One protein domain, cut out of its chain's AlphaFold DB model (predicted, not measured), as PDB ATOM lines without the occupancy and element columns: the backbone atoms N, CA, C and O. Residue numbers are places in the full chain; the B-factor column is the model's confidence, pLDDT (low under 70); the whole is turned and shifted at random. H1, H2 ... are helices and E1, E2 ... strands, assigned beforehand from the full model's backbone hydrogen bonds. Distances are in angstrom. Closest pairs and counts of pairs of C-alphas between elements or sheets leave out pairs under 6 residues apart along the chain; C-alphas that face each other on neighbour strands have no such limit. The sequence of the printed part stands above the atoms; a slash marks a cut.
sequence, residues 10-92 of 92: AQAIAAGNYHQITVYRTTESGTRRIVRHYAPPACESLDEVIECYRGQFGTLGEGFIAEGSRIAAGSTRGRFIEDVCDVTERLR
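What this domain is: This is residues 10 to 92 of the 92 residues of an uncharacterized protein of Cupriavidus sp. UYMSc13B (UniProt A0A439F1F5). A strongly twisted antiparallel sheet, E2 E1 E3 E4, has helix H2 over one face, making two layers; short H1 packs on E3's end. The 83 printed residues hold two named helices and four strands, H1 E1 E2 H2 E3 E4, mixed in class; compact, radius of gyration of the C-alphas 13.2 A, spans 39, 27 and 16 A.

How they stand to each other: Look first at E1, residues 19 to 26, and E3, residues 64 to 73: N 22 and O 67 are 2.8 A apart. E1 makes a hairpin with E2, residues 32 to 38, with N 23 and O 36 at 2.8 A. E3 makes one with E4, residues 79 to 86, with N 82 and O 70 at 2.8 A; E4 bends by 60 degrees at residue 83. H2, residues 46 to 57, is over E1, height 8.3 A, closest C-alphas His 19 and Leu 46, 5.6 A. E2, H2, E3 form a split strand-helix-strand unit, E1 between its strands, crossover right-handed. H1, residues 10 to 14, lies on the same face; its closest C-alpha pair with E3 is Ile 13 and Ala 73, 5.5 A. Every O i to N i+4 pair in both helices is within hydrogen-bond range.

Where its parts are: Find C-alpha 10, where H1 begins, at (10.716, -17.367, 135.521); E3 runs 28.4 A, E1 22.8 A, and E4 ends at C-alpha 86, (-12.716, -26.244, 137.873).

The domain as a whole: The farthest C-alphas, Gln 11 and Glu 28, are 40.2 A apart. The printed part has no cut and no long link; residues 73 to 78 are under 70 in pLDDT.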
ATOM      1  N   ALA A  10      10.627 -18.516 136.417       75.75
ATOM      2  CA  ALA A  10      10.716 -17.367 135.521       75.75
ATOM      3  C   ALA A  10      10.750 -17.777 134.038       75.75
ATOM      4  O   ALA A  10      10.109 -17.129 133.218       75.75
ATOM      5  N   GLN A  11      11.452 -18.863 133.700       76.31
ATOM      6  CA  GLN A  11      11.485 -19.397 132.336       76.31
ATOM      7  C   GLN A  11      10.134 -19.985 131.921       76.31
ATOM      8  O   GLN A  11       9.690 -19.727 130.808       76.31
ATOM      9  N   ALA A  12       9.468 -20.732 132.807       76.50
ATOM     10  CA  ALA A  12       8.144 -21.292 132.530       76.50
ATOM     11  C   ALA A  12       7.092 -20.191 132.309       76.50
ATOM     12  O   ALA A  12       6.293 -20.261 131.377       76.50
ATOM     13  N   ILE A  13       7.140 -19.134 133.127       77.12
ATOM     14  CA  ILE A  13       6.271 -17.959 133.001       77.12
ATOM     15  C   ILE A  13       6.560 -17.195 131.702       77.12
ATOM     16  O   ILE A  13       5.629 -16.836 130.988       77.12
ATOM     17  N   ALA A  14       7.835 -16.968 131.367       77.38
ATOM     18  CA  ALA A  14       8.221 -16.298 130.123       77.38
ATOM     19  C   ALA A  14       7.817 -17.092 128.867       77.38
ATOM     20  O   ALA A  14       7.531 -16.494 127.835       77.38
ATOM     21  N   ALA A  15       7.768 -18.423 128.960       78.56
ATOM     22  CA  ALA A  15       7.280 -19.296 127.895       78.56
ATOM     23  C   ALA A  15       5.744 -19.318 127.772       78.56
ATOM     24  O   ALA A  15       5.233 -19.930 126.841       78.56
ATOM     25  N   GLY A  16       5.011 -18.683 128.696       75.81
ATOM     26  CA  GLY A  16       3.545 -18.642 128.684       75.81
ATOM     27  C   GLY A  16       2.865 -19.945 129.111       75.81
ATOM     28  O   GLY A  16       1.652 -20.054 128.986       75.81
ATOM     29  N   ASN A  17       3.616 -20.912 129.643       82.19
ATOM     30  CA  ASN A  17       3.138 -22.278 129.889       82.19
ATOM     31  C   ASN A  17       3.178 -22.666 131.376       82.19
ATOM     32  O   ASN A  17       3.216 -23.843 131.724       82.19
ATOM     33  N   TYR A  18       3.192 -21.684 132.281       87.25
ATOM     34  CA  TYR A  18       3.229 -21.944 133.718       87.25
ATOM     35  C   TYR A  18       1.815 -22.118 134.273       87.25
ATOM     36  O   TYR A  18       1.008 -21.193 134.224       87.25
ATOM     37  N   HIS A  19       1.524 -23.296 134.819       90.94
ATOM     38  CA  HIS A  19       0.198 -23.658 135.314       90.94
ATOM     39  C   HIS A  19       0.212 -23.945 136.818       90.94
ATOM     40  O   HIS A  19       1.239 -24.288 137.409       90.94
ATOM     41  N   GLN A  20      -0.949 -23.788 137.443       93.06
ATOM     42  CA  GLN A  20      -1.153 -23.939 138.876       93.06
ATOM     43  C   GLN A  20      -2.461 -24.682 139.160       93.06
ATOM     44  O   GLN A  20      -3.462 -24.469 138.487       93.06
ATOM     45  N   ILE A  21      -2.467 -25.485 140.223       96.06
ATOM     46  CA  ILE A  21      -3.675 -25.952 140.906       96.06
ATOM     47  C   ILE A  21      -3.785 -25.229 142.249       96.06
ATOM     48  O   ILE A  21      -2.848 -25.219 143.052       96.06
ATOM     49  N   THR A  22      -4.950 -24.647 142.511       96.06
ATOM     50  CA  THR A  22      -5.324 -24.098 143.815       96.06
ATOM     51  C   THR A  22      -6.381 -24.992 144.430       96.06
ATOM     52  O   THR A  22      -7.437 -25.195 143.842       96.06
ATOM     53  N   VAL A  23      -6.108 -25.522 145.616       95.75
ATOM     54  CA  VAL A  23      -7.059 -26.355 146.352       95.75
ATOM     55  C   VAL A  23      -7.681 -25.536 147.460       95.75
ATOM     56  O   VAL A  23      -6.978 -24.867 148.227       95.75
ATOM     57  N   TYR A  24      -8.993 -25.654 147.583       94.94
ATOM     58  CA  TYR A  24      -9.780 -25.032 148.625       94.94
ATOM     59  C   TYR A  24     -10.474 -26.093 149.466       94.94
ATOM     60  O   TYR A  24     -10.841 -27.164 148.985       94.94
ATOM     61  N   ARG A  25     -10.696 -25.759 150.734       92.94
ATOM     62  CA  ARG A  25     -11.618 -26.469 151.612       92.94
ATOM     63  C   ARG A  25     -12.857 -25.606 151.803       92.94
ATOM     64  O   ARG A  25     -12.727 -24.424 152.135       92.94
ATOM     65  N   THR A  26     -14.029 -26.198 151.623       84.94
ATOM     66  CA  THR A  26     -15.295 -25.544 151.963       84.94
ATOM     67  C   THR A  26     -15.521 -25.692 153.464       84.94
ATOM     68  O   THR A  26     -15.470 -26.800 153.997       84.94
ATOM     69  N   THR A  27     -15.697 -24.578 154.174       80.31
ATOM     70  CA  THR A  27     -16.084 -24.614 155.591       80.31
ATOM     71  C   THR A  27     -17.587 -24.858 155.726       80.31
ATOM     72  O   THR A  27     -18.339 -24.659 154.776       80.31
ATOM     73  N   GLU A  28     -18.045 -25.239 156.919       77.06
ATOM     74  CA  GLU A  28     -19.477 -25.431 157.212       77.06
ATOM     75  C   GLU A  28     -20.318 -24.171 156.929       77.06
ATOM     76  O   GLU A  28     -21.501 -24.264 156.624       77.06
ATOM     77  N   SER A  29     -19.696 -22.987 156.951       79.44
ATOM     78  CA  SER A  29     -20.324 -21.704 156.605       79.44
ATOM     79  C   SER A  29     -20.371 -21.409 155.096       79.44
ATOM     80  O   SER A  29     -20.773 -20.316 154.709       79.44
ATOM     81  N   GLY A  30     -19.912 -22.327 154.238       75.88
ATOM     82  CA  GLY A  30     -19.848 -22.148 152.782       75.88
ATOM     83  C   GLY A  30     -18.648 -21.332 152.282       75.88
ATOM     84  O   GLY A  30     -18.484 -21.146 151.076       75.88
ATOM     85  N   THR A  31     -17.771 -20.866 153.176       85.06
ATOM     86  CA  THR A  31     -16.585 -20.089 152.801       85.06
ATOM     87  C   THR A  31     -15.508 -21.002 152.220       85.06
ATOM     88  O   THR A  31     -15.102 -21.986 152.842       85.06
ATOM     89  N   ARG A  32     -14.992 -20.650 151.039       88.31
ATOM     90  CA  ARG A  32     -13.848 -21.329 150.417       88.31
ATOM     91  C   ARG A  32     -12.552 -20.793 151.012       88.31
ATOM     92  O   ARG A  32     -12.243 -19.613 150.871       88.31
ATOM     93  N   ARG A  33     -11.772 -21.659 151.656       91.94
ATOM     94  CA  ARG A  33     -10.434 -21.317 152.153       91.94
ATOM     95  C   ARG A  33      -9.381 -22.032 151.328       91.94
ATOM     96  O   ARG A  33      -9.416 -23.254 151.240       91.94
ATOM     97  N   ILE A  34      -8.419 -21.286 150.788       93.44
ATOM     98  CA  ILE A  34      -7.256 -21.877 150.122       93.44
ATOM     99  C   ILE A  34      -6.473 -22.700 151.143       93.44
ATOM    100  O   ILE A  34      -6.085 -22.199 152.202       93.44
ATOM    101  N   VAL A  35      -6.236 -23.963 150.811       94.00
ATOM    102  CA  VAL A  35      -5.411 -24.877 151.606       94.00
ATOM    103  C   VAL A  35      -4.106 -25.232 150.907       94.00
ATOM    104  O   VAL A  35      -3.167 -25.659 151.574       94.00
ATOM    105  N   ARG A  36      -4.020 -25.059 149.580       93.06
ATOM    106  CA  ARG A  36      -2.802 -25.367 148.824       93.06
ATOM    107  C   ARG A  36      -2.729 -24.598 147.513       93.06
ATOM    108  O   ARG A  36      -3.707 -24.544 146.777       93.06
ATOM    109  N   HIS A  37      -1.529 -24.128 147.193       93.00
ATOM    110  CA  HIS A  37      -1.123 -23.814 145.827       93.00
ATOM    111  C   HIS A  37      -0.087 -24.841 145.377       93.00
ATOM    112  O   HIS A  37       0.853 -25.140 146.117       93.00
ATOM    113  N   TYR A  38      -0.261 -25.381 144.178       92.75
ATOM    114  CA  TYR A  38       0.675 -26.302 143.554       92.75
ATOM    115  C   TYR A  38       0.980 -25.834 142.137       92.75
ATOM    116  O   TYR A  38       0.081 -25.774 141.310       92.75
ATOM    117  N   ALA A  39       2.231 -25.469 141.873       89.81
ATOM    118  CA  ALA A  39       2.652 -24.910 140.591       89.81
ATOM    119  C   ALA A  39       4.045 -25.458 140.227       89.81
ATOM    120  O   ALA A  39       5.062 -24.805 140.484       89.81
ATOM    121  N   PRO A  40       4.127 -26.710 139.743       85.62
ATOM    122  CA  PRO A  40       5.391 -27.327 139.364       85.62
ATOM    123  C   PRO A  40       5.940 -26.657 138.088       85.62
ATOM    124  O   PRO A  40       5.295 -26.705 137.046       85.62
ATOM    125  N   PRO A  41       7.146 -26.056 138.116       79.81
ATOM    126  CA  PRO A  41       7.689 -25.309 136.972       79.81
ATOM    127  C   PRO A  41       8.118 -26.176 135.785       79.81
ATOM    128  O   PRO A  41       8.452 -25.638 134.733       79.81
ATOM    129  N   ALA A  42       8.160 -27.496 135.970       81.31
ATOM    130  CA  ALA A  42       8.482 -28.447 134.915       81.31
ATOM    131  C   ALA A  42       7.266 -28.820 134.053       81.31
ATOM    132  O   ALA A  42       7.472 -29.320 132.956       81.31
ATOM    133  N   CYS A  43       6.041 -28.582 134.533       85.56
ATOM    134  CA  CYS A  43       4.825 -28.884 133.787       85.56
ATOM    135  C   CYS A  43       4.485 -27.729 132.846       85.56
ATOM    136  O   CYS A  43       4.424 -26.573 133.274       85.56
ATOM    137  N   GLU A  44       4.239 -28.049 131.580       85.50
ATOM    138  CA  GLU A  44       3.938 -27.074 130.526       85.50
ATOM    139  C   GLU A  44       2.435 -26.970 130.232       85.50
ATOM    140  O   GLU A  44       1.993 -26.051 129.545       85.50
ATOM    141  N   SER A  45       1.625 -27.873 130.788       90.31
ATOM    142  CA  SER A  45       0.168 -27.881 130.641       90.31
ATOM    143  C   SER A  45      -0.539 -28.134 131.972       90.31
ATOM    144  O   SER A  45       0.030 -28.705 132.902       90.31
ATOM    145  N   LEU A  46      -1.810 -27.733 132.064       92.31
ATOM    146  CA  LEU A  46      -2.634 -28.023 133.239       92.31
ATOM    147  C   LEU A  46      -2.803 -29.534 133.474       92.31
ATOM    148  O   LEU A  46      -2.847 -29.974 134.620       92.31
ATOM    149  N   ASP A  47      -2.853 -30.325 132.405       93.94
ATOM    150  CA  ASP A  47      -3.004 -31.779 132.479       93.94
ATOM    151  C   ASP A  47      -1.775 -32.429 133.125       93.94
ATOM    152  O   ASP A  47      -1.918 -33.229 134.049       93.94
ATOM    153  N   GLU A  48      -0.571 -31.993 132.747       93.62
ATOM    154  CA  GLU A  48       0.670 -32.429 133.398       93.62
ATOM    155  C   GLU A  48       0.719 -32.024 134.876       93.62
ATOM    156  O   GLU A  48       1.189 -32.796 135.715       93.62
ATOM    157  N   VAL A  49       0.216 -30.831 135.227       93.69
ATOM    158  CA  VAL A  49       0.122 -30.404 136.634       93.69
ATOM    159  C   VAL A  49      -0.837 -31.307 137.415       93.69
ATOM    160  O   VAL A  49      -0.540 -31.642 138.561       93.69
ATOM    161  N   ILE A  50      -1.958 -31.725 136.818       94.56
ATOM    162  CA  ILE A  50      -2.923 -32.655 137.427       94.56
ATOM    163  C   ILE A  50      -2.278 -34.021 137.666       94.56
ATOM    164  O   ILE A  50      -2.371 -34.553 138.773       94.56
ATOM    165  N   GLU A  51      -1.587 -34.578 136.671       94.75
ATOM    166  CA  GLU A  51      -0.886 -35.858 136.815       94.75
ATOM    167  C   GLU A  51       0.207 -35.787 137.886       94.75
ATOM    168  O   GLU A  51       0.270 -36.642 138.774       94.75
ATOM    169  N   CYS A  52       1.017 -34.723 137.868       93.88
ATOM    170  CA  CYS A  52       2.048 -34.491 138.877       93.88
ATOM    171  C   CYS A  52       1.451 -34.319 140.279       93.88
ATOM    172  O   CYS A  52       1.977 -34.876 141.246       93.88
ATOM    173  N   TYR A  53       0.328 -33.603 140.397       94.62
ATOM    174  CA  TYR A  53      -0.387 -33.452 141.662       94.62
ATOM    175  C   TYR A  53      -0.827 -34.814 142.196       94.62
ATOM    176  O   TYR A  53      -0.553 -35.123 143.355       94.62
ATOM    177  N   ARG A  54      -1.464 -35.646 141.361       94.06
ATOM    178  CA  ARG A  54      -1.942 -36.978 141.765       94.06
ATOM    179  C   ARG A  54      -0.791 -37.888 142.175       94.06
ATOM    180  O   ARG A  54      -0.890 -38.571 143.191       94.06
ATOM    181  N   GLY A  55       0.320 -37.852 141.442       92.75
ATOM    182  CA  GLY A  55       1.524 -38.608 141.786       92.75
ATOM    183  C   GLY A  55       2.151 -38.188 143.120       92.75
ATOM    184  O   GLY A  55       2.723 -39.024 143.816       92.75
ATOM    185  N   GLN A  56       2.037 -36.910 143.499       93.88
ATOM    186  CA  GLN A  56       2.665 -36.375 144.710       93.88
ATOM    187  C   GLN A  56       1.751 -36.377 145.945       93.88
ATOM    188  O   GLN A  56       2.235 -36.580 147.060       93.88
ATOM    189  N   PHE A  57       0.456 -36.115 145.770       92.81
ATOM    190  CA  PHE A  57      -0.498 -35.909 146.866       92.81
ATOM    191  C   PHE A  57      -1.650 -36.916 146.883       92.81
ATOM    192  O   PHE A  57      -2.415 -36.922 147.843       92.81
ATOM    193  N   GLY A  58      -1.763 -37.773 145.866       93.00
ATOM    194  CA  GLY A  58      -2.894 -38.683 145.705       93.00
ATOM    195  C   GLY A  58      -4.138 -37.988 145.151       93.00
ATOM    196  O   GLY A  58      -4.056 -36.932 144.518       93.00
ATOM    197  N   THR A  59      -5.298 -38.607 145.362       93.44
ATOM    198  CA  THR A  59      -6.590 -38.070 144.924       93.44
ATOM    199  C   THR A  59      -7.134 -37.033 145.901       93.44
ATOM    200  O   THR A  59      -6.837 -37.030 147.099       93.44
ATOM    201  N   LEU A  60      -7.934 -36.110 145.377       93.31
ATOM    202  CA  LEU A  60      -8.569 -35.060 146.147       93.31
ATOM    203  C   LEU A  60      -9.737 -35.637 146.955       93.31
ATOM    204  O   LEU A  60     -10.695 -36.158 146.390       93.31
ATOM    205  N   GLY A  61      -9.656 -35.532 148.281       89.69
ATOM    206  CA  GLY A  61     -10.698 -36.032 149.179       89.69
ATOM    207  C   GLY A  61     -12.010 -35.244 149.112       89.69
ATOM    208  O   GLY A  61     -12.072 -34.122 148.601       89.69
ATOM    209  N   GLU A  62     -13.066 -35.816 149.692       88.50
ATOM    210  CA  GLU A  62     -14.358 -35.143 149.830       88.50
ATOM    211  C   GLU A  62     -14.253 -33.850 150.659       88.50
ATOM    212  O   GLU A  62     -13.425 -33.718 151.562       88.50
ATOM    213  N   GLY A  63     -15.094 -32.862 150.338       89.19
ATOM    214  CA  GLY A  63     -15.081 -31.544 150.991       89.19
ATOM    215  C   GLY A  63     -13.982 -30.589 150.503       89.19
ATOM    216  O   GLY A  63     -13.919 -29.442 150.963       89.19
ATOM    217  N   PHE A  64     -13.150 -31.026 149.554       92.88
ATOM    218  CA  PHE A  64     -12.205 -30.173 148.842       92.88
ATOM    219  C   PHE A  64     -12.666 -29.903 147.409       92.88
ATOM    220  O   PHE A  64     -13.298 -30.738 146.760       92.88
ATOM    221  N   ILE A  65     -12.312 -28.718 146.923       94.12
ATOM    222  CA  ILE A  65     -12.481 -28.301 145.531       94.12
ATOM    223  C   ILE A  65     -11.138 -27.819 144.997       94.12
ATOM    224  O   ILE A  65     -10.280 -27.376 145.771       94.12
ATOM    225  N   ALA A  66     -10.950 -27.888 143.689       95.50
ATOM    226  CA  ALA A  66      -9.710 -27.476 143.063       95.50
ATOM    227  C   ALA A  66      -9.962 -26.693 141.779       95.50
ATOM    228  O   ALA A  66     -10.789 -27.066 140.951       95.50
ATOM    229  N   GLU A  67      -9.185 -25.631 141.607       96.56
ATOM    230  CA  GLU A  67      -9.172 -24.818 140.399       96.56
ATOM    231  C   GLU A  67      -7.800 -24.917 139.742       96.56
ATOM    232  O   GLU A  67      -6.769 -24.747 140.398       96.56
ATOM    233  N   GLY A  68      -7.798 -25.200 138.446       95.25
ATOM    234  CA  GLY A  68      -6.638 -25.079 137.584       95.25
ATOM    235  C   GLY A  68      -6.567 -23.672 137.012       95.25
ATOM    236  O   GLY A  68      -7.600 -23.081 136.708       95.25
ATOM    237  N   SER A  69      -5.368 -23.128 136.862       93.06
ATOM    238  CA  SER A  69      -5.165 -21.833 136.219       93.06
ATOM    239  C   SER A  69      -3.833 -21.755 135.491       93.06
ATOM    240  O   SER A  69      -2.870 -22.449 135.832       93.06
ATOM    241  N   ARG A  70      -3.771 -20.881 134.488       90.56
ATOM    242  CA  ARG A  70      -2.521 -20.465 133.857       90.56
ATOM    243  C   ARG A  70      -2.024 -19.193 134.524       90.56
ATOM    244  O   ARG A  70      -2.796 -18.316 134.892       90.56
ATOM    245  N   ILE A  71      -0.720 -19.083 134.691       85.50
ATOM    246  CA  ILE A  71      -0.077 -17.922 135.286       85.50
ATOM    247  C   ILE A  71       0.731 -17.218 134.203       85.50
ATOM    248  O   ILE A  71       1.780 -17.703 133.773       85.50
ATOM    249  N   ALA A  72       0.251 -16.051 133.790       78.62
ATOM    250  CA  ALA A  72       0.939 -15.216 132.823       78.62
ATOM    251  C   ALA A  72       1.989 -14.322 133.495       78.62
ATOM    252  O   ALA A  72       1.865 -13.910 134.660       78.62
ATOM    253  N   ALA A  73       3.035 -13.998 132.731       66.06
ATOM    254  CA  ALA A  73       3.999 -12.978 133.104       66.06
ATOM    255  C   ALA A  73       3.272 -11.634 133.196       66.06
ATOM    256  O   ALA A  73       2.809 -11.098 132.192       66.06
ATOM    257  N   GLY A  74       3.159 -11.089 134.401       58.25
ATOM    258  CA  GLY A  74       2.677  -9.732 134.564       58.25
ATOM    259  C   GLY A  74       3.771  -8.701 134.385       58.25
ATOM    260  O   GLY A  74       4.954  -8.981 134.579       58.25
ATOM    261  N   SER A  75       3.349  -7.475 134.064       50.34
ATOM    262  CA  SER A  75       4.166  -6.271 134.245       50.34
ATOM    263  C   SER A  75       4.817  -6.258 135.638       50.34
ATOM    264  O   SER A  75       4.339  -6.935 136.550       50.34
ATOM    265  N   THR A  76       5.881  -5.465 135.791       50.75
ATOM    266  CA  THR A  76       6.925  -5.365 136.839       50.75
ATOM    267  C   THR A  76       6.503  -5.491 138.321       50.75
ATOM    268  O   THR A  76       7.352  -5.404 139.203       50.75
ATOM    269  N   ARG A  77       5.215  -5.666 138.634       52.22
ATOM    270  CA  ARG A  77       4.611  -5.704 139.971       52.22
ATOM    271  C   ARG A  77       3.798  -6.965 140.311       52.22
ATOM    272  O   ARG A  77       3.308  -7.028 141.434       52.22
ATOM    273  N   GLY A  78       3.635  -7.967 139.438       60.41
ATOM    274  CA  GLY A  78       2.866  -9.161 139.833       60.41
ATOM    275  C   GLY A  78       2.767 -10.292 138.812       60.41
ATOM    276  O   GLY A  78       3.157 -10.147 137.662       60.41
ATOM    277  N   ARG A  79       2.244 -11.439 139.262       70.00
ATOM    278  CA  ARG A  79       1.808 -12.562 138.416       70.00
ATOM    279  C   ARG A  79       0.299 -12.444 138.218       70.00
ATOM    280  O   ARG A  79      -0.395 -12.165 139.195       70.00
ATOM    281  N   PHE A  80      -0.196 -12.671 137.005       80.44
ATOM    282  CA  PHE A  80      -1.635 -12.668 136.729       80.44
ATOM    283  C   PHE A  80      -2.139 -14.099 136.579       80.44
ATOM    284  O   PHE A  80      -1.479 -14.926 135.951       80.44
ATOM    285  N   ILE A  81      -3.286 -14.379 137.198       84.88
ATOM    286  CA  ILE A  81      -3.995 -15.646 137.049       84.88
ATOM    287  C   ILE A  81      -4.937 -15.505 135.854       84.88
ATOM    288  O   ILE A  81      -5.762 -14.596 135.821       84.88
ATOM    289  N   GLU A  82      -4.809 -16.415 134.902       84.81
ATOM    290  CA  GLU A  82      -5.609 -16.528 133.689       84.81
ATOM    291  C   GLU A  82      -6.211 -17.934 133.586       84.81
ATOM    292  O   GLU A  82      -5.783 -18.858 134.283       84.81
ATOM    293  N   ASP A  83      -7.196 -18.091 132.700       87.25
ATOM    294  CA  ASP A  83      -7.754 -19.389 132.302       87.25
ATOM    295  C   ASP A  83      -8.127 -20.291 133.493       87.25
ATOM    296  O   ASP A  83      -7.785 -21.472 133.554       87.25
ATOM    297  N   VAL A  84      -8.813 -19.699 134.479       91.75
ATOM    298  CA  VAL A  84      -9.275 -20.411 135.675       91.75
ATOM    299  C   VAL A  84     -10.396 -21.374 135.297       91.75
ATOM    300  O   VAL A  84     -11.409 -20.965 134.728       91.75
ATOM    301  N   CYS A  85     -10.246 -22.646 135.652       94.19
ATOM    302  CA  CYS A  85     -11.257 -23.677 135.440       94.19
ATOM    303  C   CYS A  85     -11.357 -24.623 136.642       94.19
ATOM    304  O   CYS A  85     -10.383 -24.834 137.366       94.19
ATOM    305  N   ASP A  86     -12.538 -25.203 136.859       95.31
ATOM    306  CA  ASP A  86     -12.716 -26.244 137.873       95.31
ATOM    307  C   ASP A  86     -12.046 -27.545 137.403       95.31
ATOM    308  O   ASP A  86     -12.279 -28.020 136.289       95.31
ATOM    309  N   VAL A  87     -11.197 -28.111 138.260       95.94
ATOM    310  CA  VAL A  87     -10.508 -29.389 138.022       95.94
ATOM    311  C   VAL A  87     -10.797 -30.399 139.130       95.94
ATOM    312  O   VAL A  87     -10.096 -31.403 139.250       95.94
ATOM    313  N   THR A  88     -11.827 -30.151 139.941       94.81
ATOM    314  CA  THR A  88     -12.164 -30.946 141.124       94.81
ATOM    315  C   THR A  88     -12.363 -32.412 140.753       94.81
ATOM    316  O   THR A  88     -11.684 -33.275 141.304       94.81
ATOM    317  N   GLU A  89     -13.213 -32.701 139.764       94.56
ATOM    318  CA  GLU A  89     -13.486 -34.080 139.325       94.56
ATOM    319  C   GLU A  89     -12.263 -34.758 138.697       94.56
ATOM    320  O   GLU A  89     -12.096 -35.968 138.799       94.56
ATOM    321  N   ARG A  90     -11.370 -33.982 138.077       94.06
ATOM    322  CA  ARG A  90     -10.157 -34.505 137.429       94.06
ATOM    323  C   ARG A  90      -9.101 -34.960 138.438       94.06
ATOM    324  O   ARG A  90      -8.198 -35.713 138.081       94.06
ATOM    325  N   LEU A  91      -9.194 -34.468 139.673       92.69
ATOM    326  CA  LEU A  91      -8.293 -34.811 140.768       92.69
ATOM    327  C   LEU A  91      -8.862 -35.882 141.702       92.69
ATOM    328  O   LEU A  91      -8.140 -36.301 142.607       92.69
ATOM    329  N   ARG A  92     -10.109 -36.317 141.504       91.06
ATOM    330  CA  ARG A  92     -10.724 -37.396 142.284       91.06
ATOM    331  C   ARG A  92     -10.240 -38.789 141.867       91.06
ATOM    332  O   ARG A  92      -9.655 -38.960 140.767       91.06
TER     333      ARG A  92